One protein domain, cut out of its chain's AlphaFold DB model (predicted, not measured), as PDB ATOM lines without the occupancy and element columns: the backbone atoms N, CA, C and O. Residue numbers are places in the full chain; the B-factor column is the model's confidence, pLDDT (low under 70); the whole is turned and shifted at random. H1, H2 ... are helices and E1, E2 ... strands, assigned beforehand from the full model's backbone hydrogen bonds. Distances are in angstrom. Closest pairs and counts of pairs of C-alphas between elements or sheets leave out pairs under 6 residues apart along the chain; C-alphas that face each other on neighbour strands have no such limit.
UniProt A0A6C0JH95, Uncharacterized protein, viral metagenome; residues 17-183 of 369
ATOM      1  N   ILE A  17     129.316 153.995 133.037       84.19
ATOM      2  CA  ILE A  17     130.104 153.296 134.040       84.19
ATOM      3  C   ILE A  17     129.524 151.911 134.268       84.19
ATOM      4  O   ILE A  17     128.313 151.702 134.230       84.19
ATOM      5  N   PHE A  18     130.414 150.972 134.550       84.19
ATOM      6  CA  PHE A  18     130.058 149.666 135.074       84.19
ATOM      7  C   PHE A  18     130.193 149.729 136.597       84.19
ATOM      8  O   PHE A  18     131.307 149.836 137.115       84.19
ATOM      9  N   LYS A  19     129.065 149.733 137.310       81.75
ATOM     10  CA  LYS A  19     129.041 149.666 138.771       81.75
ATOM     11  C   LYS A  19     129.220 148.215 139.183       81.75
ATOM     12  O   LYS A  19     128.335 147.388 139.006       81.75
ATOM     13  N   ASN A  20     130.402 147.937 139.713       69.31
ATOM     14  CA  ASN A  20     130.890 146.593 139.985       69.31
ATOM     15  C   ASN A  20     130.799 146.218 141.475       69.31
ATOM     16  O   ASN A  20     131.616 145.437 141.962       69.31
ATOM     17  N   GLU A  21     129.891 146.838 142.237       63.12
ATOM     18  CA  GLU A  21     129.785 146.612 143.683       63.12
ATOM     19  C   GLU A  21     129.483 145.127 143.957       63.12
ATOM     20  O   GLU A  21     128.361 144.662 143.792       63.12
ATOM     21  N   GLY A  22     130.519 144.363 144.328       63.16
ATOM     22  CA  GLY A  22     130.427 142.942 144.676       63.16
ATOM     23  C   GLY A  22     130.767 141.932 143.572       63.16
ATOM     24  O   GLY A  22     130.791 140.736 143.858       63.16
ATOM     25  N   ILE A  23     131.081 142.355 142.344       65.81
ATOM     26  CA  ILE A  23     131.426 141.441 141.242       65.81
ATOM     27  C   ILE A  23     132.944 141.508 140.989       65.81
ATOM     28  O   ILE A  23     133.491 142.518 140.564       65.81
ATOM     29  N   ASN A  24     133.686 140.431 141.265       73.56
ATOM     30  CA  ASN A  24     135.139 140.391 141.034       73.56
ATOM     31  C   ASN A  24     135.466 139.906 139.609       73.56
ATOM     32  O   ASN A  24     136.146 138.898 139.426       73.56
ATOM     33  N   MET A  25     134.892 140.572 138.605       80.75
ATOM     34  CA  MET A  25     134.971 140.194 137.190       80.75
ATOM     35  C   MET A  25     135.277 141.421 136.326       80.75
ATOM     36  O   MET A  25     134.844 142.529 136.652       80.75
ATOM     37  N   ASP A  26     136.029 141.236 135.238       83.75
ATOM     38  CA  ASP A  26     136.237 142.295 134.249       83.75
ATOM     39  C   ASP A  26     134.929 142.620 133.502       83.75
ATOM     40  O   ASP A  26     134.045 141.773 133.358       83.75
ATOM     41  N   LYS A  27     134.805 143.857 133.000       85.88
ATOM     42  CA  LYS A  27     133.622 144.318 132.255       85.88
ATOM     43  C   LYS A  27     133.294 143.408 131.071       85.88
ATOM     44  O   LYS A  27     132.122 143.173 130.789       85.88
ATOM     45  N   PHE A  28     134.314 142.953 130.349       85.12
ATOM     46  CA  PHE A  28     134.129 142.135 129.162       85.12
ATOM     47  C   PHE A  28     133.669 140.719 129.521       85.12
ATOM     48  O   PHE A  28     132.696 140.231 128.947       85.12
ATOM     49  N   ASP A  29     134.298 140.108 130.526       85.75
ATOM     50  CA  ASP A  29     133.903 138.793 131.043       85.75
ATOM     51  C   ASP A  29     132.460 138.807 131.562       85.75
ATOM     52  O   ASP A  29     131.695 137.876 131.312       85.75
ATOM     53  N   TYR A  30     132.048 139.901 132.213       87.62
ATOM     54  CA  TYR A  30     130.667 140.075 132.648       87.62
ATOM     55  C   TYR A  30     129.693 140.088 131.466       87.62
ATOM     56  O   TYR A  30     128.664 139.419 131.502       87.62
ATOM     57  N   ILE A  31     130.025 140.803 130.388       88.44
ATOM     58  CA  ILE A  31     129.194 140.851 129.178       88.44
ATOM     59  C   ILE A  31     129.091 139.477 128.516       88.44
ATOM     60  O   ILE A  31     128.000 139.092 128.099       88.44
ATOM     61  N   LEU A  32     130.191 138.722 128.443       86.94
ATOM     62  CA  LEU A  32     130.152 137.348 127.945       86.94
ATOM     63  C   LEU A  32     129.242 136.474 128.805       86.94
ATOM     64  O   LEU A  32     128.368 135.803 128.263       86.94
ATOM     65  N   LYS A  33     129.374 136.552 130.131       87.56
ATOM     66  CA  LYS A  33     128.517 135.814 131.061       87.56
ATOM     67  C   LYS A  33     127.034 136.131 130.856       87.56
ATOM     68  O   LYS A  33     126.218 135.216 130.820       87.56
ATOM     69  N   LEU A  34     126.675 137.404 130.659       87.06
ATOM     70  CA  LEU A  34     125.287 137.788 130.376       87.06
ATOM     71  C   LEU A  34     124.734 137.097 129.120       87.06
ATOM     72  O   LEU A  34     123.581 136.659 129.110       87.06
ATOM     73  N   ILE A  35     125.552 137.016 128.065       86.12
ATOM     74  CA  ILE A  35     125.203 136.350 126.805       86.12
ATOM     75  C   ILE A  35     125.033 134.843 127.038       86.12
ATOM     76  O   ILE A  35     124.032 134.273 126.614       86.12
ATOM     77  N   GLU A  36     125.969 134.209 127.745       84.94
ATOM     78  CA  GLU A  36     125.943 132.772 128.057       84.94
ATOM     79  C   GLU A  36     124.723 132.373 128.900       84.94
ATOM     80  O   GLU A  36     124.076 131.359 128.637       84.94
ATOM     81  N   GLU A  37     124.369 133.198 129.885       87.19
ATOM     82  CA  GLU A  37     123.232 132.969 130.780       87.19
ATOM     83  C   GLU A  37     121.883 133.379 130.163       87.19
ATOM     84  O   GLU A  37     120.846 133.234 130.808       87.19
ATOM     85  N   ASN A  38     121.864 133.865 128.914       83.75
ATOM     86  CA  ASN A  38     120.669 134.372 128.228       83.75
ATOM     87  C   ASN A  38     119.916 135.450 129.030       83.75
ATOM     88  O   ASN A  38     118.693 135.543 128.953       83.75
ATOM     89  N   THR A  39     120.629 136.276 129.799       87.75
ATOM     90  CA  THR A  39     120.038 137.411 130.542       87.75
ATOM     91  C   THR A  39     119.931 138.673 129.682       87.75
ATOM     92  O   THR A  39     119.355 139.690 130.087       87.75
ATOM     93  N   VAL A  40     120.448 138.594 128.458       88.38
ATOM     94  CA  VAL A  40     120.380 139.627 127.430       88.38
ATOM     95  C   VAL A  40     119.812 139.049 126.142       88.38
ATOM     96  O   VAL A  40     120.001 137.879 125.814       88.38
ATOM     97  N   LYS A  41     119.132 139.897 125.378       88.38
ATOM     98  CA  LYS A  41     118.675 139.609 124.030       88.38
ATOM     99  C   LYS A  41     119.594 140.296 123.035       88.38
ATOM    100  O   LYS A  41     119.741 141.516 123.049       88.38
ATOM    101  N   LEU A  42     120.161 139.508 122.134       86.25
ATOM    102  CA  LEU A  42     120.961 140.012 121.029       86.25
ATOM    103  C   LEU A  42     120.084 140.207 119.800       86.25
ATOM    104  O   LEU A  42     119.395 139.293 119.345       86.25
ATOM    105  N   LYS A  43     120.118 141.411 119.242       87.94
ATOM    106  CA  LYS A  43     119.382 141.766 118.034       87.94
ATOM    107  C   LYS A  43     120.356 142.320 117.011       87.94
ATOM    108  O   LYS A  43     121.020 143.322 117.250       87.94
ATOM    109  N   LEU A  44     120.437 141.665 115.858       85.31
ATOM    110  CA  LEU A  44     121.257 142.140 114.751       85.31
ATOM    111  C   LEU A  44     120.730 143.498 114.263       85.31
ATOM    112  O   LEU A  44     119.577 143.606 113.847       85.31
ATOM    113  N   ILE A  45     121.582 144.522 114.313       83.56
ATOM    114  CA  ILE A  45     121.303 145.857 113.770       83.56
ATOM    115  C   ILE A  45     121.806 145.938 112.334       83.56
ATOM    116  O   ILE A  45     121.106 146.438 111.455       83.56
ATOM    117  N   SER A  46     123.030 145.462 112.090       79.56
ATOM    118  CA  SER A  46     123.635 145.505 110.762       79.56
ATOM    119  C   SER A  46     124.643 144.384 110.553       79.56
ATOM    120  O   SER A  46     125.671 144.310 111.222       79.56
ATOM    121  N   ASP A  47     124.385 143.560 109.544       74.38
ATOM    122  CA  ASP A  47     125.334 142.635 108.921       74.38
ATOM    123  C   ASP A  47     125.760 143.125 107.527       74.38
ATOM    124  O   ASP A  47     126.438 142.408 106.794       74.38
ATOM    125  N   SER A  48     125.444 144.369 107.172       66.88
ATOM    126  CA  SER A  48     125.775 144.948 105.864       66.88
ATOM    127  C   SER A  48     127.109 145.696 105.840       66.88
ATOM    128  O   SER A  48     127.629 145.981 104.761       66.88
ATOM    129  N   THR A  49     127.687 146.004 107.009       71.12
ATOM    130  CA  THR A  49     128.976 146.712 107.060       71.12
ATOM    131  C   THR A  49     130.087 145.847 106.461       71.12
ATOM    132  O   THR A  49     130.032 144.619 106.529       71.12
ATOM    133  N   ALA A  50     131.106 146.469 105.877       70.81
ATOM    134  CA  ALA A  50     132.187 145.737 105.225       70.81
ATOM    135  C   ALA A  50     132.982 144.854 106.207       70.81
ATOM    136  O   ALA A  50     133.347 143.741 105.838       70.81
ATOM    137  N   TYR A  51     133.196 145.312 107.445       76.69
ATOM    138  CA  TYR A  51     134.163 144.713 108.377       76.69
ATOM    139  C   TYR A  51     133.546 144.149 109.662       76.69
ATOM    140  O   TYR A  51     134.198 143.381 110.363       76.69
ATOM    141  N   ALA A  52     132.300 144.504 109.988       84.88
ATOM    142  CA  ALA A  52     131.718 144.188 111.287       84.88
ATOM    143  C   ALA A  52     130.267 143.702 111.220       84.88
ATOM    144  O   ALA A  52     129.482 144.091 110.351       84.88
ATOM    145  N   ASN A  53     129.880 142.888 112.191       85.81
ATOM    146  CA  ASN A  53     128.481 142.675 112.529       85.81
ATOM    147  C   ASN A  53     128.155 143.513 113.763       85.81
ATOM    148  O   ASN A  53     128.884 143.469 114.750       85.81
ATOM    149  N   VAL A  54     127.083 144.295 113.694       88.12
ATOM    150  CA  VAL A  54     126.670 145.205 114.765       88.12
ATOM    151  C   VAL A  54     125.379 144.693 115.374       88.12
ATOM    152  O   VAL A  54     124.397 144.476 114.659       88.12
ATOM    153  N   TYR A  55     125.379 144.527 116.691       89.25
ATOM    154  CA  TYR A  55     124.253 144.018 117.460       89.25
ATOM    155  C   TYR A  55     123.865 144.990 118.566       89.25
ATOM    156  O   TYR A  55     124.708 145.670 119.146       89.25
ATOM    157  N   GLU A  56     122.578 145.007 118.866       91.56
ATOM    158  CA  GLU A  56     122.013 145.553 120.087       91.56
ATOM    159  C   GLU A  56     122.005 144.431 121.128       91.56
ATOM    160  O   GLU A  56     121.476 143.349 120.865       91.56
ATOM    161  N   LEU A  57     122.597 144.680 122.289       91.38
ATOM    162  CA  LEU A  57     122.533 143.817 123.461       91.38
ATOM    163  C   LEU A  57     121.540 144.454 124.432       91.38
ATOM    164  O   LEU A  57     121.885 145.416 125.109       91.38
ATOM    165  N   GLU A  58     120.301 143.966 124.460       91.44
ATOM    166  CA  GLU A  58     119.227 144.462 125.333       91.44
ATOM    167  C   GLU A  58     119.150 143.617 126.612       91.44
ATOM    168  O   GLU A  58     119.090 142.393 126.540       91.44
ATOM    169  N   PHE A  59     119.113 144.244 127.787       89.44
ATOM    170  CA  PHE A  59     118.923 143.529 129.053       89.44
ATOM    171  C   PHE A  59     117.466 143.085 129.197       89.44
ATOM    172  O   PHE A  59     116.552 143.905 129.076       89.44
ATOM    173  N   ILE A  60     117.243 141.797 129.483       88.00
ATOM    174  CA  ILE A  60     115.889 141.253 129.669       88.00
ATOM    175  C   ILE A  60     115.260 141.843 130.936       88.00
ATOM    176  O   ILE A  60     114.134 142.339 130.904       88.00
ATOM    177  N   GLU A  61     116.011 141.857 132.038       83.88
ATOM    178  CA  GLU A  61     115.612 142.519 133.278       83.88
ATOM    179  C   GLU A  61     116.168 143.942 133.335       83.88
ATOM    180  O   GLU A  61     117.348 144.172 133.603       83.88
ATOM    181  N   LYS A  62     115.297 144.932 133.118       77.62
ATOM    182  CA  LYS A  62     115.700 146.346 133.108       77.62
ATOM    183  C   LYS A  62     116.086 146.856 134.501       77.62
ATOM    184  O   LYS A  62     116.899 147.755 134.618       77.62
ATOM    185  N   THR A  63     115.592 146.256 135.578       72.69
ATOM    186  CA  THR A  63     115.837 146.737 136.949       72.69
ATOM    187  C   THR A  63     117.240 146.457 137.495       72.69
ATOM    188  O   THR A  63     117.627 147.102 138.463       72.69
ATOM    189  N   ASN A  64     118.006 145.545 136.884       70.62
ATOM    190  CA  ASN A  64     119.266 145.017 137.436       70.62
ATOM    191  C   ASN A  64     120.493 145.265 136.539       70.62
ATOM    192  O   ASN A  64     121.483 144.537 136.611       70.62
ATOM    193  N   THR A  65     120.456 146.279 135.672       83.81
ATOM    194  CA  THR A  65     121.634 146.604 134.855       83.81
ATOM    195  C   THR A  65     122.762 147.188 135.719       83.81
ATOM    196  O   THR A  65     122.524 148.126 136.481       83.81
ATOM    197  N   PRO A  66     124.006 146.688 135.606       85.38
ATOM    198  CA  PRO A  66     125.161 147.284 136.277       85.38
ATOM    199  C   PRO A  66     125.748 148.461 135.488       85.38
ATOM    200  O   PRO A  66     126.742 149.056 135.907       85.38
ATOM    201  N   PHE A  67     125.175 148.792 134.331       88.38
ATOM    202  CA  PHE A  67     125.635 149.877 133.484       88.38
ATOM    203  C   PHE A  67     124.799 151.125 133.740       88.38
ATOM    204  O   PHE A  67     123.573 151.093 133.632       88.38
ATOM    205  N   PHE A  68     125.463 152.232 134.063       87.56
ATOM    206  CA  PHE A  68     124.808 153.494 134.387       87.56
ATOM    207  C   PHE A  68     125.401 154.637 133.576       87.56
ATOM    208  O   PHE A  68     126.616 154.819 133.549       87.56
ATOM    209  N   GLY A  69     124.528 155.415 132.946       84.25
ATOM    210  CA  GLY A  69     124.824 156.704 132.345       84.25
ATOM    211  C   GLY A  69     124.570 157.861 133.309       84.25
ATOM    212  O   GLY A  69     124.085 157.680 134.432       84.25
ATOM    213  N   LEU A  70     124.910 159.067 132.859       79.31
ATOM    214  CA  LEU A  70     124.706 160.296 133.623       79.31
ATOM    215  C   LEU A  70     123.227 160.665 133.789       79.31
ATOM    216  O   LEU A  70     122.410 160.445 132.896       79.31
ATOM    217  N   ASN A  71     122.916 161.305 134.915       78.50
ATOM    218  CA  ASN A  71     121.654 162.000 135.148       78.50
ATOM    219  C   ASN A  71     121.481 163.227 134.236       78.50
ATOM    220  O   ASN A  71     122.415 163.669 133.567       78.50
ATOM    221  N   GLU A  72     120.282 163.811 134.234       73.94
ATOM    222  CA  GLU A  72     119.953 164.979 133.396       73.94
ATOM    223  C   GLU A  72     120.878 166.179 133.645       73.94
ATOM    224  O   GLU A  72     121.156 166.957 132.735       73.94
ATOM    225  N   THR A  73     121.390 166.313 134.872       72.50
ATOM    226  CA  THR A  73     122.310 167.394 135.255       72.50
ATOM    227  C   THR A  73     123.768 167.121 134.870       72.50
ATOM    228  O   THR A  73     124.612 168.006 135.001       72.50
ATOM    229  N   GLY A  74     124.082 165.912 134.393       71.25
ATOM    230  CA  GLY A  74     125.426 165.497 134.002       71.25
ATOM    231  C   GLY A  74     126.416 165.367 135.165       71.25
ATOM    232  O   GLY A  74     127.621 165.503 134.949       71.25
ATOM    233  N   THR A  75     125.923 165.179 136.392       73.81
ATOM    234  CA  THR A  75     126.734 165.191 137.622       73.81
ATOM    235  C   THR A  75     127.022 163.796 138.157       73.81
ATOM    236  O   THR A  75     128.162 163.520 138.517       73.81
ATOM    237  N   ASP A  76     126.024 162.909 138.135       80.81
ATOM    238  CA  ASP A  76     126.107 161.575 138.728       80.81
ATOM    239  C   ASP A  76     125.665 160.488 137.750       80.81
ATOM    240  O   ASP A  76     124.731 160.671 136.966       80.81
ATOM    241  N   PHE A  77     126.288 159.312 137.844       83.69
ATOM    242  CA  PHE A  77     125.913 158.133 137.067       83.69
ATOM    243  C   PHE A  77     124.779 157.357 137.746       83.69
ATOM    244  O   PHE A  77     125.014 156.383 138.471       83.69
ATOM    245  N   THR A  78     123.542 157.806 137.556       85.12
ATOM    246  CA  THR A  78     122.348 157.210 138.184       85.12
ATOM    247  C   THR A  78     121.323 156.698 137.183       85.12
ATOM    248  O   THR A  78     120.361 156.058 137.595       85.12
ATOM    249  N   VAL A  79     121.501 156.959 135.886       85.31
ATOM    250  CA  VAL A  79     120.531 156.549 134.866       85.31
ATOM    251  C   VAL A  79     120.890 155.150 134.379       85.31
ATOM    252  O   VAL A  79     121.946 154.986 133.772       85.31
ATOM    253  N   PRO A  80     120.068 154.127 134.639       86.19
ATOM    254  CA  PRO A  80     120.362 152.768 134.199       86.19
ATOM    255  C   PRO A  80     120.369 152.650 132.668       86.19
ATOM    256  O   PRO A  80     119.541 153.241 131.971       86.19
ATOM    257  N   ILE A  81     121.298 151.848 132.148       87.06
ATOM    258  CA  ILE A  81     121.459 151.562 130.722       87.06
ATOM    259  C   ILE A  81     120.905 150.175 130.426       87.06
ATOM    260  O   ILE A  81     121.461 149.161 130.843       87.06
ATOM    261  N   TYR A  82     119.810 150.135 129.673       88.62
ATOM    262  CA  TYR A  82     119.084 148.897 129.370       88.62
ATOM    263  C   TYR A  82     119.505 148.232 128.065       88.62
ATOM    264  O   TYR A  82     118.937 147.210 127.679       88.62
ATOM    265  N   SER A  83     120.495 148.792 127.377       91.12
ATOM    266  CA  SER A  83     120.990 148.235 126.126       91.12
ATOM    267  C   SER A  83     122.374 148.768 125.788       91.12
ATOM    268  O   SER A  83     122.632 149.949 126.017       91.12
ATOM    269  N   LEU A  84     123.212 147.930 125.188       92.56
ATOM    270  CA  LEU A  84     124.545 148.264 124.683       92.56
ATOM    271  C   LEU A  84     124.648 147.939 123.192       92.56
ATOM    272  O   LEU A  84     123.852 147.167 122.658       92.56
ATOM    273  N   ILE A  85     125.654 148.496 122.525       92.75
ATOM    274  CA  ILE A  85     126.021 148.109 121.162       92.75
ATOM    275  C   ILE A  85     127.244 147.208 121.210       92.75
ATOM    276  O   ILE A  85     128.235 147.523 121.867       92.75
ATOM    277  N   LEU A  86     127.175 146.106 120.470       92.44
ATOM    278  CA  LEU A  86     128.255 145.152 120.290       92.44
ATOM    279  C   LEU A  86     128.683 145.141 118.818       92.44
ATOM    280  O   LEU A  86     127.955 144.642 117.955       92.44
ATOM    281  N   LYS A  87     129.864 145.688 118.520       92.31
ATOM    282  CA  LYS A  87     130.501 145.603 117.197       92.31
ATOM    283  C   LYS A  87     131.465 144.418 117.199       92.31
ATOM    284  O   LYS A  87     132.458 144.436 117.917       92.31
ATOM    285  N   VAL A  88     131.163 143.402 116.397       90.31
ATOM    286  CA  VAL A  88     131.949 142.168 116.252       90.31
ATOM    287  C   VAL A  88     132.712 142.215 114.932       90.31
ATOM    288  O   VAL A  88     132.098 142.346 113.872       90.31
ATOM    289  N   VAL A  89     134.034 142.091 114.990       90.44
ATOM    290  CA  VAL A  89     134.965 142.201 113.861       90.44
ATOM    291  C   VAL A  89     135.762 140.905 113.736       90.44
ATOM    292  O   VAL A  89     136.213 140.353 114.737       90.44
ATOM    293  N   PHE A  90     135.961 140.420 112.512       87.31
ATOM    294  CA  PHE A  90     136.845 139.283 112.248       87.31
ATOM    295  C   PHE A  90     138.246 139.779 111.903       87.31
ATOM    296  O   PHE A  90     138.411 140.590 110.989       87.31
ATOM    297  N   LEU A  91     139.236 139.272 112.634       87.50
ATOM    298  CA  LEU A  91     140.623 139.703 112.570       87.50
ATOM    299  C   LEU A  91     141.515 138.611 111.978       87.50
ATOM    300  O   LEU A  91     141.431 137.455 112.383       87.50
ATOM    301  N   GLU A  92     142.402 138.965 111.055       82.62
ATOM    302  CA  GLU A  92     143.405 138.048 110.497       82.62
ATOM    303  C   GLU A  92     144.723 138.804 110.272       82.62
ATOM    304  O   GLU A  92     144.723 140.005 109.996       82.62
ATOM    305  N   GLU A  93     145.858 138.128 110.468       66.44
ATOM    306  CA  GLU A  93     147.184 138.740 110.330       66.44
ATOM    307  C   GLU A  93     147.586 138.842 108.844       66.44
ATOM    308  O   GLU A  93     147.480 137.873 108.093       66.44
ATOM    309  N   GLY A  94     148.059 140.022 108.414       53.59
ATOM    310  CA  GLY A  94     148.468 140.314 107.029       53.59
ATOM    311  C   GLY A  94     147.503 141.228 106.256       53.59
ATOM    312  O   GLY A  94     146.543 141.758 106.808       53.59
ATOM    313  N   ILE A  95     147.771 141.452 104.962       48.25
ATOM    314  CA  ILE A  95     146.855 142.178 104.060       48.25
ATOM    315  C   ILE A  95     145.783 141.195 103.597       48.25
ATOM    316  O   ILE A  95     146.084 140.249 102.864       48.25
ATOM    317  N   VAL A  96     144.531 141.416 103.999       45.34
ATOM    318  CA  VAL A  96     143.468 140.433 103.785       45.34
ATOM    319  C   VAL A  96     142.348 140.973 102.904       45.34
ATOM    320  O   VAL A  96     141.501 141.754 103.325       45.34
ATOM    321  N   TYR A  97     142.277 140.456 101.677       46.66
ATOM    322  CA  TYR A  97     141.114 140.586 100.798       46.66
ATOM    323  C   TYR A  97     140.498 139.206 100.566       46.66
ATOM    324  O   TYR A  97     140.632 138.616  99.496       46.66
ATOM    325  N   LYS A  98     139.827 138.657 101.582       47.53
ATOM    326  CA  LYS A  98     139.089 137.393 101.460       47.53
ATOM    327  C   LYS A  98     137.651 137.557 101.919       47.53
ATOM    328  O   LYS A  98     137.393 137.982 103.038       47.53
ATOM    329  N   LYS A  99     136.714 137.184 101.046       52.03
ATOM    330  CA  LYS A  99     135.266 137.302 101.263       52.03
ATOM    331  C   LYS A  99     134.654 135.985 101.755       52.03
ATOM    332  O   LYS A  99     133.602 135.579 101.280       52.03
ATOM    333  N   GLU A 100     135.324 135.309 102.691       51.47
ATOM    334  CA  GLU A 100     134.884 134.006 103.229       51.47
ATOM    335  C   GLU A 100     133.599 134.132 104.081       51.47
ATOM    336  O   GLU A 100     132.843 133.174 104.191       51.47
ATOM    337  N   PHE A 101     133.284 135.334 104.595       51.84
ATOM    338  CA  PHE A 101     132.174 135.574 105.538       51.84
ATOM    339  C   PHE A 101     131.126 136.602 105.087       51.84
ATOM    340  O   PHE A 101     130.433 137.180 105.919       51.84
ATOM    341  N   ASN A 102     131.036 136.923 103.789       56.97
ATOM    342  CA  ASN A 102     130.398 138.165 103.301       56.97
ATOM    343  C   ASN A 102     130.977 139.457 103.931       56.97
ATOM    344  O   ASN A 102     130.465 140.546 103.674       56.97
ATOM    345  N   LYS A 103     132.069 139.342 104.698       65.25
ATOM    346  CA  LYS A 103     132.810 140.412 105.370       65.25
ATOM    347  C   LYS A 103     134.253 140.419 104.900       65.25
ATOM    348  O   LYS A 103     134.805 139.363 104.592       65.25
ATOM    349  N   PHE A 104     134.838 141.607 104.851       66.00
ATOM    350  CA  PHE A 104     136.277 141.797 104.794       66.00
ATOM    351  C   PHE A 104     136.851 141.605 106.197       66.00
ATOM    352  O   PHE A 104     136.204 141.943 107.190       66.00
ATOM    353  N   LYS A 105     138.055 141.044 106.271       72.00
ATOM    354  CA  LYS A 105     138.780 140.883 107.529       72.00
ATOM    355  C   LYS A 105     139.623 142.138 107.768       72.00
ATOM    356  O   LYS A 105     140.129 142.728 106.816       72.00
ATOM    357  N   MET A 106     139.703 142.558 109.023       81.56
ATOM    358  CA  MET A 106     140.485 143.709 109.484       81.56
ATOM    359  C   MET A 106     141.751 143.185 110.172       81.56
ATOM    360  O   MET A 106     141.710 142.106 110.758       81.56
ATOM    361  N   ASN A 107     142.877 143.891 110.117       84.44
ATOM    362  CA  ASN A 107     144.035 143.472 110.915       84.44
ATOM    363  C   ASN A 107     143.941 144.002 112.362       84.44
ATOM    364  O   ASN A 107     143.141 144.882 112.679       84.44
ATOM    365  N   LEU A 108     144.747 143.444 113.270       87.50
ATOM    366  CA  LEU A 108     144.716 143.825 114.688       87.50
ATOM    367  C   LEU A 108     145.056 145.309 114.911       87.50
ATOM    368  O   LEU A 108     144.413 145.970 115.720       87.50
ATOM    369  N   GLU A 109     146.033 145.836 114.175       85.88
ATOM    370  CA  GLU A 109     146.478 147.226 114.308       85.88
ATOM    371  C   GLU A 109     145.370 148.216 113.909       85.88
ATOM    372  O   GLU A 109     145.172 149.233 114.569       85.88
ATOM    373  N   GLU A 110     144.613 147.922 112.852       84.31
ATOM    374  CA  GLU A 110     143.447 148.703 112.423       84.31
ATOM    375  C   GLU A 110     142.339 148.704 113.479       84.31
ATOM    376  O   GLU A 110     141.779 149.758 113.784       84.31
ATOM    377  N   PHE A 111     142.059 147.544 114.078       89.94
ATOM    378  CA  PHE A 111     141.086 147.424 115.163       89.94
ATOM    379  C   PHE A 111     141.495 148.259 116.385       89.94
ATOM    380  O   PHE A 111     140.691 149.024 116.921       89.94
ATOM    381  N   GLU A 112     142.759 148.166 116.805       90.12
ATOM    382  CA  GLU A 112     143.289 148.947 117.927       90.12
ATOM    383  C   GLU A 112     143.286 150.454 117.630       90.12
ATOM    384  O   GLU A 112     142.943 151.256 118.504       90.12
ATOM    385  N   LYS A 113     143.596 150.850 116.388       88.00
ATOM    386  CA  LYS A 113     143.498 152.244 115.931       88.00
ATOM    387  C   LYS A 113     142.069 152.769 115.986       88.00
ATOM    388  O   LYS A 113     141.884 153.899 116.431       88.00
ATOM    389  N   GLU A 114     141.073 151.980 115.578       90.44
ATOM    390  CA  GLU A 114     139.660 152.366 115.683       90.44
ATOM    391  C   GLU A 114     139.277 152.649 117.141       90.44
ATOM    392  O   GLU A 114     138.777 153.734 117.459       90.44
ATOM    393  N   VAL A 115     139.561 151.694 118.034       91.75
ATOM    394  CA  VAL A 115     139.268 151.813 119.469       91.75
ATOM    395  C   VAL A 115     139.958 153.044 120.058       91.75
ATOM    396  O   VAL A 115     139.338 153.834 120.773       91.75
ATOM    397  N   HIS A 116     141.240 153.240 119.741       90.94
ATOM    398  CA  HIS A 116     142.013 154.374 120.233       90.94
ATOM    399  C   HIS A 116     141.485 155.715 119.710       90.94
ATOM    400  O   HIS A 116     141.354 156.664 120.488       90.94
ATOM    401  N   ALA A 117     141.154 155.805 118.420       90.25
ATOM    402  CA  ALA A 117     140.628 157.021 117.811       90.25
ATOM    403  C   ALA A 117     139.290 157.421 118.441       90.25
ATOM    404  O   ALA A 117     139.136 158.568 118.862       90.25
ATOM    405  N   GLN A 118     138.348 156.482 118.577       92.50
ATOM    406  CA  GLN A 118     137.046 156.771 119.176       92.50
ATOM    407  C   GLN A 118     137.171 157.184 120.648       92.50
ATOM    408  O   GLN A 118     136.568 158.183 121.039       92.50
ATOM    409  N   ASN A 119     137.994 156.489 121.444       90.81
ATOM    410  CA  ASN A 119     138.265 156.883 122.833       90.81
ATOM    411  C   ASN A 119     138.897 158.275 122.922       90.81
ATOM    412  O   ASN A 119     138.460 159.096 123.722       90.81
ATOM    413  N   THR A 120     139.866 158.577 122.057       90.69
ATOM    414  CA  THR A 120     140.519 159.894 122.014       90.69
ATOM    415  C   THR A 120     139.516 161.001 121.709       90.69
ATOM    416  O   THR A 120     139.508 162.034 122.380       90.69
ATOM    417  N   VAL A 121     138.638 160.789 120.723       91.12
ATOM    418  CA  VAL A 121     137.573 161.745 120.393       91.12
ATOM    419  C   VAL A 121     136.621 161.909 121.562       91.12
ATOM    420  O   VAL A 121     136.303 163.040 121.929       91.12
ATOM    421  N   TYR A 122     136.203 160.810 122.182       91.06
ATOM    422  CA  TYR A 122     135.321 160.848 123.335       91.06
ATOM    423  C   TYR A 122     135.930 161.671 124.478       91.06
ATOM    424  O   TYR A 122     135.365 162.685 124.884       91.06
ATOM    425  N   GLU A 123     137.124 161.298 124.941       87.31
ATOM    426  CA  GLU A 123     137.816 161.923 126.072       87.31
ATOM    427  C   GLU A 123     138.120 163.406 125.839       87.31
ATOM    428  O   GLU A 123     137.905 164.238 126.726       87.31
ATOM    429  N   LYS A 124     138.601 163.765 124.641       85.88
ATOM    430  CA  LYS A 124     138.975 165.152 124.333       85.88
ATOM    431  C   LYS A 124     137.759 166.061 124.124       85.88
ATOM    432  O   LYS A 124     137.875 167.267 124.355       85.88
ATOM    433  N   THR A 125     136.605 165.509 123.735       85.69
ATOM    434  CA  THR A 125     135.387 166.296 123.467       85.69
ATOM    435  C   THR A 125     134.407 166.324 124.642       85.69
ATOM    436  O   THR A 125     133.677 167.304 124.807       85.69
ATOM    437  N   ILE A 126     134.381 165.313 125.510       83.62
ATOM    438  CA  ILE A 126     133.313 165.191 126.509       83.62
ATOM    439  C   ILE A 126     133.284 166.338 127.535       83.62
ATOM    440  O   ILE A 126     132.223 166.844 127.882       83.62
ATOM    441  N   ASN A 127     134.442 166.842 127.964       73.06
ATOM    442  CA  ASN A 127     134.501 167.906 128.976       73.06
ATOM    443  C   ASN A 127     134.220 169.316 128.423       73.06
ATOM    444  O   ASN A 127     134.156 170.276 129.190       73.06
ATOM    445  N   LYS A 128     134.066 169.455 127.100       73.19
ATOM    446  CA  LYS A 128     133.873 170.738 126.400       73.19
ATOM    447  C   LYS A 128     132.459 170.909 125.836       73.19
ATOM    448  O   LYS A 128     132.199 171.858 125.102       73.19
ATOM    449  N   GLY A 129     131.541 170.001 126.156       75.19
ATOM    450  CA  GLY A 129     130.160 170.061 125.691       75.19
ATOM    451  C   GLY A 129     129.562 168.672 125.527       75.19
ATOM    452  O   GLY A 129     129.832 167.769 126.307       75.19
ATOM    453  N   LYS A 130     128.734 168.491 124.498       78.12
ATOM    454  CA  LYS A 130     128.139 167.182 124.205       78.12
ATOM    455  C   LYS A 130     129.193 166.230 123.628       78.12
ATOM    456  O   LYS A 130     130.025 166.692 122.843       78.12
ATOM    457  N   PRO A 131     129.145 164.926 123.938       85.56
ATOM    458  CA  PRO A 131     130.035 163.967 123.297       85.56
ATOM    459  C   PRO A 131     129.817 163.956 121.786       85.56
ATOM    460  O   PRO A 131     128.689 164.090 121.308       85.56
ATOM    461  N   VAL A 132     130.902 163.802 121.036       90.50
ATOM    462  CA  VAL A 132     130.855 163.737 119.569       90.50
ATOM    463  C   VAL A 132     130.679 162.306 119.066       90.50
ATOM    464  O   VAL A 132     130.183 162.110 117.964       90.50
ATOM    465  N   CYS A 133     131.003 161.305 119.876       92.50
ATOM    466  CA  CYS A 133     130.820 159.889 119.579       92.50
ATOM    467  C   CYS A 133     130.279 159.146 120.812       92.50
ATOM    468  O   CYS A 133     130.314 159.705 121.913       92.50
ATOM    469  N   PRO A 134     129.763 157.916 120.651       91.31
ATOM    470  CA  PRO A 134     129.404 157.062 121.779       91.31
ATOM    471  C   PRO A 134     130.650 156.654 122.574       91.31
ATOM    472  O   PRO A 134     131.718 156.433 121.993       91.31
ATOM    473  N   SER A 135     130.510 156.497 123.890       90.31
ATOM    474  CA  SER A 135     131.588 155.972 124.733       90.31
ATOM    475  C   SER A 135     131.844 154.490 124.449       90.31
ATOM    476  O   SER A 135     130.895 153.703 124.368       90.31
ATOM    477  N   ILE A 136     133.115 154.084 124.345       91.25
ATOM    478  CA  ILE A 136     133.493 152.667 124.399       91.25
ATOM    479  C   ILE A 136     133.547 152.251 125.870       91.25
ATOM    480  O   ILE A 136     134.302 152.797 126.669       91.25
ATOM    481  N   ILE A 137     132.754 151.244 126.221       90.12
ATOM    482  CA  ILE A 137     132.681 150.698 127.579       90.12
ATOM    483  C   ILE A 137     133.835 149.728 127.820       90.12
ATOM    484  O   ILE A 137     134.466 149.747 128.883       90.12
ATOM    485  N   THR A 138     134.074 148.856 126.839       91.31
ATOM    486  CA  THR A 138     135.184 147.905 126.809       91.31
ATOM    487  C   THR A 138     135.427 147.421 125.379       91.31
ATOM    488  O   THR A 138     134.540 147.483 124.526       91.31
ATOM    489  N   SER A 139     136.626 146.921 125.116       92.94
ATOM    490  CA  SER A 139     136.990 146.259 123.866       92.94
ATOM    491  C   SER A 139     137.893 145.072 124.168       92.94
ATOM    492  O   SER A 139     138.739 145.165 125.058       92.94
ATOM    493  N   SER A 140     137.751 143.980 123.425       93.38
ATOM    494  CA  SER A 140     138.544 142.769 123.640       93.38
ATOM    495  C   SER A 140     138.842 142.052 122.330       93.38
ATOM    496  O   SER A 140     138.050 142.109 121.388       93.38
ATOM    497  N   VAL A 141     139.978 141.360 122.286       93.38
ATOM    498  CA  VAL A 141     140.324 140.414 121.225       93.38
ATOM    499  C   VAL A 141     140.294 139.023 121.832       93.38
ATOM    500  O   VAL A 141     141.036 138.715 122.765       93.38
ATOM    501  N   LEU A 142     139.409 138.189 121.308       90.94
ATOM    502  CA  LEU A 142     139.171 136.856 121.824       90.94
ATOM    503  C   LEU A 142     140.291 135.903 121.409       90.94
ATOM    504  O   LEU A 142     140.733 135.891 120.258       90.94
ATOM    505  N   ASN A 143     140.709 135.054 122.349       89.88
ATOM    506  CA  ASN A 143     141.492 133.868 122.015       89.88
ATOM    507  C   ASN A 143     140.610 132.832 121.293       89.88
ATOM    508  O   ASN A 143     139.390 132.991 121.208       89.88
ATOM    509  N   GLU A 144     141.223 131.775 120.764       89.38
ATOM    510  CA  GLU A 144     140.522 130.740 119.995       89.38
ATOM    511  C   GLU A 144     139.363 130.108 120.784       89.38
ATOM    512  O   GLU A 144     138.223 130.120 120.324       89.38
ATOM    513  N   GLU A 145     139.628 129.639 122.008       89.69
ATOM    514  CA  GLU A 145     138.630 128.981 122.862       89.69
ATOM    515  C   GLU A 145     137.417 129.887 123.133       89.69
ATOM    516  O   GLU A 145     136.266 129.474 122.981       89.69
ATOM    517  N   THR A 146     137.671 131.147 123.486       87.81
ATOM    518  CA  THR A 146     136.623 132.133 123.784       87.81
ATOM    519  C   THR A 146     135.880 132.543 122.517       87.81
ATOM    520  O   THR A 146     134.675 132.754 122.561       87.81
ATOM    521  N   SER A 147     136.563 132.607 121.369       88.62
ATOM    522  CA  SER A 147     135.935 132.887 120.070       88.62
ATOM    523  C   SER A 147     134.960 131.784 119.673       88.62
ATOM    524  O   SER A 147     133.865 132.078 119.203       88.62
ATOM    525  N   ILE A 148     135.326 130.516 119.887       87.44
ATOM    526  CA  ILE A 148     134.453 129.371 119.597       87.44
ATOM    527  C   ILE A 148     133.227 129.395 120.510       87.44
ATOM    528  O   ILE A 148     132.107 129.322 120.006       87.44
ATOM    529  N   LYS A 149     133.428 129.570 121.826       84.25
ATOM    530  CA  LYS A 149     132.333 129.714 122.803       84.25
ATOM    531  C   LYS A 149     131.408 130.876 122.449       84.25
ATOM    532  O   LYS A 149     130.191 130.720 122.452       84.25
ATOM    533  N   PHE A 150     131.985 132.022 122.088       84.69
ATOM    534  CA  PHE A 150     131.230 133.175 121.618       84.69
ATOM    535  C   PHE A 150     130.389 132.797 120.400       84.69
ATOM    536  O   PHE A 150     129.179 132.962 120.438       84.69
ATOM    537  N   VAL A 151     130.979 132.213 119.354       84.81
ATOM    538  CA  VAL A 151     130.246 131.801 118.146       84.81
ATOM    539  C   VAL A 151     129.110 130.819 118.459       84.81
ATOM    540  O   VAL A 151     128.028 130.972 117.894       84.81
ATOM    541  N   ASP A 152     129.324 129.867 119.369       82.75
ATOM    542  CA  ASP A 152     128.318 128.884 119.790       82.75
ATOM    543  C   ASP A 152     127.099 129.495 120.478       82.75
ATOM    544  O   ASP A 152     125.965 129.075 120.232       82.75
ATOM    545  N   ASN A 153     127.331 130.488 121.333       77.00
ATOM    546  CA  ASN A 153     126.275 131.136 122.106       77.00
ATOM    547  C   ASN A 153     125.621 132.298 121.347       77.00
ATOM    548  O   ASN A 153     124.482 132.664 121.625       77.00
ATOM    549  N   PHE A 154     126.339 132.885 120.390       72.88
ATOM    550  CA  PHE A 154     125.985 134.159 119.775       72.88
ATOM    551  C   PHE A 154     125.342 134.024 118.392       72.88
ATOM    552  O   PHE A 154     124.450 134.802 118.045       72.88
ATOM    553  N   TYR A 155     125.779 133.063 117.571       68.81
ATOM    554  CA  TYR A 155     125.182 132.865 116.253       68.81
ATOM    555  C   TYR A 155     123.902 132.041 116.347       68.81
ATOM    556  O   TYR A 155     123.834 131.011 117.012       68.81
ATOM    557  N   ASN A 156     122.873 132.500 115.630       62.34
ATOM    558  CA  ASN A 156     121.580 131.838 115.623       62.34
ATOM    559  C   ASN A 156     121.718 130.387 115.116       62.34
ATOM    560  O   ASN A 156     122.260 130.154 114.029       62.34
ATOM    561  N   LYS A 157     121.197 129.425 115.888       59.62
ATOM    562  CA  LYS A 157     121.290 127.975 115.607       59.62
ATOM    563  C   LYS A 157     120.638 127.573 114.281       59.62
ATOM    564  O   LYS A 157     120.917 126.497 113.762       59.62
ATOM    565  N   ASP A 158     119.839 128.467 113.705       55.91
ATOM    566  CA  ASP A 158     119.148 128.300 112.427       55.91
ATOM    567  C   ASP A 158     120.076 128.333 111.197       55.91
ATOM    568  O   ASP A 158     119.621 128.093 110.081       55.91
ATOM    569  N   SER A 159     121.377 128.613 111.361       64.69
ATOM    570  CA  SER A 159     122.349 128.559 110.259       64.69
ATOM    571  C   SER A 159     123.629 127.781 110.622       64.69
ATOM    572  O   SER A 159     124.715 128.375 110.629       64.69
ATOM    573  N   PRO A 160     123.544 126.453 110.861       73.94
ATOM    574  CA  PRO A 160     124.663 125.625 111.331       73.94
ATOM    575  C   PRO A 160     125.902 125.684 110.433       73.94
ATOM    576  O   PRO A 160     127.027 125.677 110.921       73.94
ATOM    577  N   GLU A 161     125.712 125.799 109.117       73.94
ATOM    578  CA  GLU A 161     126.818 125.906 108.160       73.94
ATOM    579  C   GLU A 161     127.658 127.166 108.396       73.94
ATOM    580  O   GLU A 161     128.879 127.077 108.467       73.94
ATOM    581  N   LYS A 162     127.024 128.328 108.620       71.38
ATOM    582  CA  LYS A 162     127.742 129.583 108.916       71.38
ATOM    583  C   LYS A 162     128.517 129.494 110.228       71.38
ATOM    584  O   LYS A 162     129.635 130.001 110.302       71.38
ATOM    585  N   ILE A 163     127.941 128.848 111.241       78.06
ATOM    586  CA  ILE A 163     128.602 128.596 112.528       78.06
ATOM    587  C   ILE A 163     129.854 127.747 112.299       78.06
ATOM    588  O   ILE A 163     130.949 128.146 112.692       78.06
ATOM    589  N   ASN A 164     129.713 126.623 111.594       80.75
ATOM    590  CA  ASN A 164     130.813 125.699 111.326       80.75
ATOM    591  C   ASN A 164     131.929 126.348 110.498       80.75
ATOM    592  O   ASN A 164     133.096 126.227 110.863       80.75
ATOM    593  N   THR A 165     131.592 127.092 109.441       80.12
ATOM    594  CA  THR A 165     132.585 127.838 108.653       80.12
ATOM    595  C   THR A 165     133.311 128.871 109.513       80.12
ATOM    596  O   THR A 165     134.531 128.984 109.434       80.12
ATOM    597  N   THR A 166     132.591 129.586 110.385       80.81
ATOM    598  CA  THR A 166     133.195 130.590 111.278       80.81
ATOM    599  C   THR A 166     134.173 129.945 112.253       80.81
ATOM    600  O   THR A 166     135.308 130.403 112.374       80.81
ATOM    601  N   LYS A 167     133.780 128.833 112.884       85.12
ATOM    602  CA  LYS A 167     134.665 128.056 113.762       85.12
ATOM    603  C   LYS A 167     135.895 127.534 113.031       85.12
ATOM    604  O   LYS A 167     136.997 127.629 113.555       85.12
ATOM    605  N   GLN A 168     135.728 127.025 111.812       84.62
ATOM    606  CA  GLN A 168     136.850 126.534 111.019       84.62
ATOM    607  C   GLN A 168     137.857 127.650 110.712       84.62
ATOM    608  O   GLN A 168     139.059 127.441 110.847       84.62
ATOM    609  N   SER A 169     137.398 128.852 110.355       83.81
ATOM    610  CA  SER A 169     138.312 129.982 110.158       83.81
ATOM    611  C   SER A 169     138.993 130.431 111.448       83.81
ATOM    612  O   SER A 169     140.149 130.844 111.389       83.81
ATOM    613  N   ILE A 170     138.320 130.315 112.597       87.69
ATOM    614  CA  ILE A 170     138.925 130.574 113.909       87.69
ATOM    615  C   ILE A 170     140.058 129.581 114.196       87.69
ATOM    616  O   ILE A 170     141.168 130.012 114.497       87.69
ATOM    617  N   HIS A 171     139.830 128.279 113.991       87.25
ATOM    618  CA  HIS A 171     140.882 127.255 114.086       87.25
ATOM    619  C   HIS A 171     142.051 127.514 113.122       87.25
ATOM    620  O   HIS A 171     143.198 127.201 113.426       87.25
ATOM    621  N   ASN A 172     141.774 128.129 111.970       86.38
ATOM    622  CA  ASN A 172     142.788 128.515 110.988       86.38
ATOM    623  C   ASN A 172     143.484 129.855 111.312       86.38
ATOM    624  O   ASN A 172     144.201 130.382 110.463       86.38
ATOM    625  N   GLY A 173     143.278 130.421 112.506       85.75
ATOM    626  CA  GLY A 173     143.984 131.611 112.988       85.75
ATOM    627  C   GLY A 173     143.211 132.930 112.892       85.75
ATOM    628  O   GLY A 173     143.755 133.973 113.255       85.75
ATOM    629  N   THR A 174     141.947 132.920 112.448       87.19
ATOM    630  CA  THR A 174     141.089 134.118 112.525       87.19
ATOM    631  C   THR A 174     140.735 134.407 113.989       87.19
ATOM    632  O   THR A 174     140.237 133.541 114.702       87.19
ATOM    633  N   LYS A 175     140.950 135.639 114.448       89.81
ATOM    634  CA  LYS A 175     140.566 136.113 115.789       89.81
ATOM    635  C   LYS A 175     139.260 136.907 115.708       89.81
ATOM    636  O   LYS A 175     138.883 137.390 114.640       89.81
ATOM    637  N   ILE A 176     138.565 137.077 116.830       90.06
ATOM    638  CA  ILE A 176     137.390 137.957 116.916       90.06
ATOM    639  C   ILE A 176     137.743 139.174 117.771       90.06
ATOM    640  O   ILE A 176     138.130 139.029 118.928       90.06
ATOM    641  N   GLY A 177     137.591 140.369 117.206       92.88
ATOM    642  CA  GLY A 177     137.629 141.639 117.925       92.88
ATOM    643  C   GLY A 177     136.219 142.091 118.288       92.88
ATOM    644  O   GLY A 177     135.299 141.986 117.476       92.88
ATOM    645  N   ILE A 178     136.031 142.595 119.502       92.69
ATOM    646  CA  ILE A 178     134.739 143.076 119.992       92.69
ATOM    647  C   ILE A 178     134.906 144.475 120.573       92.69
ATOM    648  O   ILE A 178     135.777 144.695 121.412       92.69
ATOM    649  N   ILE A 179     134.038 145.400 120.163       93.81
ATOM    650  CA  ILE A 179     133.883 146.722 120.778       93.81
ATOM    651  C   ILE A 179     132.485 146.800 121.388       93.81
ATOM    652  O   ILE A 179     131.485 146.628 120.687       93.81
ATOM    653  N   VAL A 180     132.422 147.069 122.688       92.50
ATOM    654  CA  VAL A 180     131.186 147.338 123.422       92.50
ATOM    655  C   VAL A 180     131.083 148.839 123.627       92.50
ATOM    656  O   VAL A 180     131.983 149.449 124.205       92.50
ATOM    657  N   MET A 181     129.981 149.438 123.197       92.00
ATOM    658  CA  MET A 181     129.772 150.879 123.302       92.00
ATOM    659  C   MET A 181     128.369 151.230 123.792       92.00
ATOM    660  O   MET A 181     127.459 150.396 123.804       92.00
ATOM    661  N   GLU A 182     128.221 152.482 124.215       89.75
ATOM    662  CA  GLU A 182     126.933 153.109 124.497       89.75
ATOM    663  C   GLU A 182     125.928 152.877 123.370       89.75
ATOM    664  O   GLU A 182     126.260 152.992 122.187       89.75
ATOM    665  N   ASN A 183     124.685 152.570 123.745       86.12
ATOM    666  CA  ASN A 183     123.615 152.475 122.772       86.12
ATOM    667  C   ASN A 183     122.996 153.841 122.477       86.12
ATOM    668  O   ASN A 183     122.504 154.516 123.377       86.12
TER     669      ASN A 183
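AT A GLANCE: This is residues 17 to 183 of the 369 residues of an uncharacterized protein of viral metagenome (UniProt A0A6C0JH95). A strongly twisted sheet of five strands forms the middle layer, with the long helix H2 running along one face and H1 and H3 packed on the other. H4 folds back beside H3 at one end of the long axis, while E3 and the loop of residues 70 to 82 lie toward the other end. The printed part has 167 residues, with four named helices and six named strands in the order H1 E1 E2 E3 E4 H2 E5 H3 H4 E6. The sheet order is E1 E2 E4 E6 E5, all antiparallel, and the class is mixed, helices and strands. The whole is compact, with a radius of gyration of the C-alphas of 16.7 A and spans of 49 by 34 by 29 A.

IN THESE COORDINATES: H1, residues 27 to 36, begins at C-alpha 27 (133.622, 144.318, 132.255) and is 14.5 A long. E1, residues 40 to 46, spans 18.0 A; E2, residues 52 to 59, 21.9 A; and E3, residues 67 to 69, 7.0 A. E4, residues 83 to 91, spans 25.3 A, and H2, residues 108 to 126, 26.9 A from C-alpha 108 (144.716, 143.825, 114.688). E5, residues 136 to 142, spans 17.0 A; H3, residues 144 to 154, 14.9 A; and H4, residues 160 to 171, 16.5 A. E6, residues 175 to 182, spans 23.5 A and ends at C-alpha 182 (126.933, 153.109, 124.497).

HOW THE PARTS SIT: In the sheet, E1 and E2 form a hairpin, with N 43 and O 56 2.9 A apart. Between the antiparallel neighbours E2 and E4, N 55 and O 86 are within hydrogen-bond range at 2.9 A; between the antiparallel neighbours E4 and E6, N 87 and O 179 are within that range at 2.9 A; and between the antiparallel neighbours E6 and E5, N 140 and O 178 are within it at 2.9 A. Three layers, helices on both faces of a sheet, are made by H1 and H3 on one face and H2 on the other. H2 runs along the strands at a height over the sheet of 9.7 A, over E6 at 8 degrees on the local plane, and is only just not over E5, onto which 2 of its C-alphas fall. Its closest C-alphas to E5 are Asn 119 and Ile 136, 6.6 A apart. E4, H2 and E5 are a split strand-helix-strand unit, two strands running the same way with E6 between them, and its crossover is right-handed. The closest C-alphas of H1 and E5 are Phe 28 and Thr 138, 6.3 A apart. H1 and H3 touch at a steep tilt of 50 degrees, Glu 36 and Asn 153 having their closest C-alphas at 6.2 A. H3 and H4 are a helical hairpin at a shallow tilt of 17 degrees, opposite ways, with C-alphas of Ile 148 and Lys 167 closest at 6.0 A. H4 only grazes the sheet with residues 166 to 170. E3 pairs with no named strand; its residues 67 to 68 pair antiparallel with residues 17 to 18. In H1, H2, H3 and H4 every O i to N i+4 pair is within hydrogen-bond range.

THE WHOLE: The C-alphas of Thr 73 and Asn 172 are the two farthest apart, at 50.2 A. The printed part has no cut. The links E3 to E4 and E4 to H2 are long, with 13 and 16 residues. The mean pLDDT of the printed part is 81.8, and residues 20 to 23, 48, 93 to 104 and 155 to 159 are under 70.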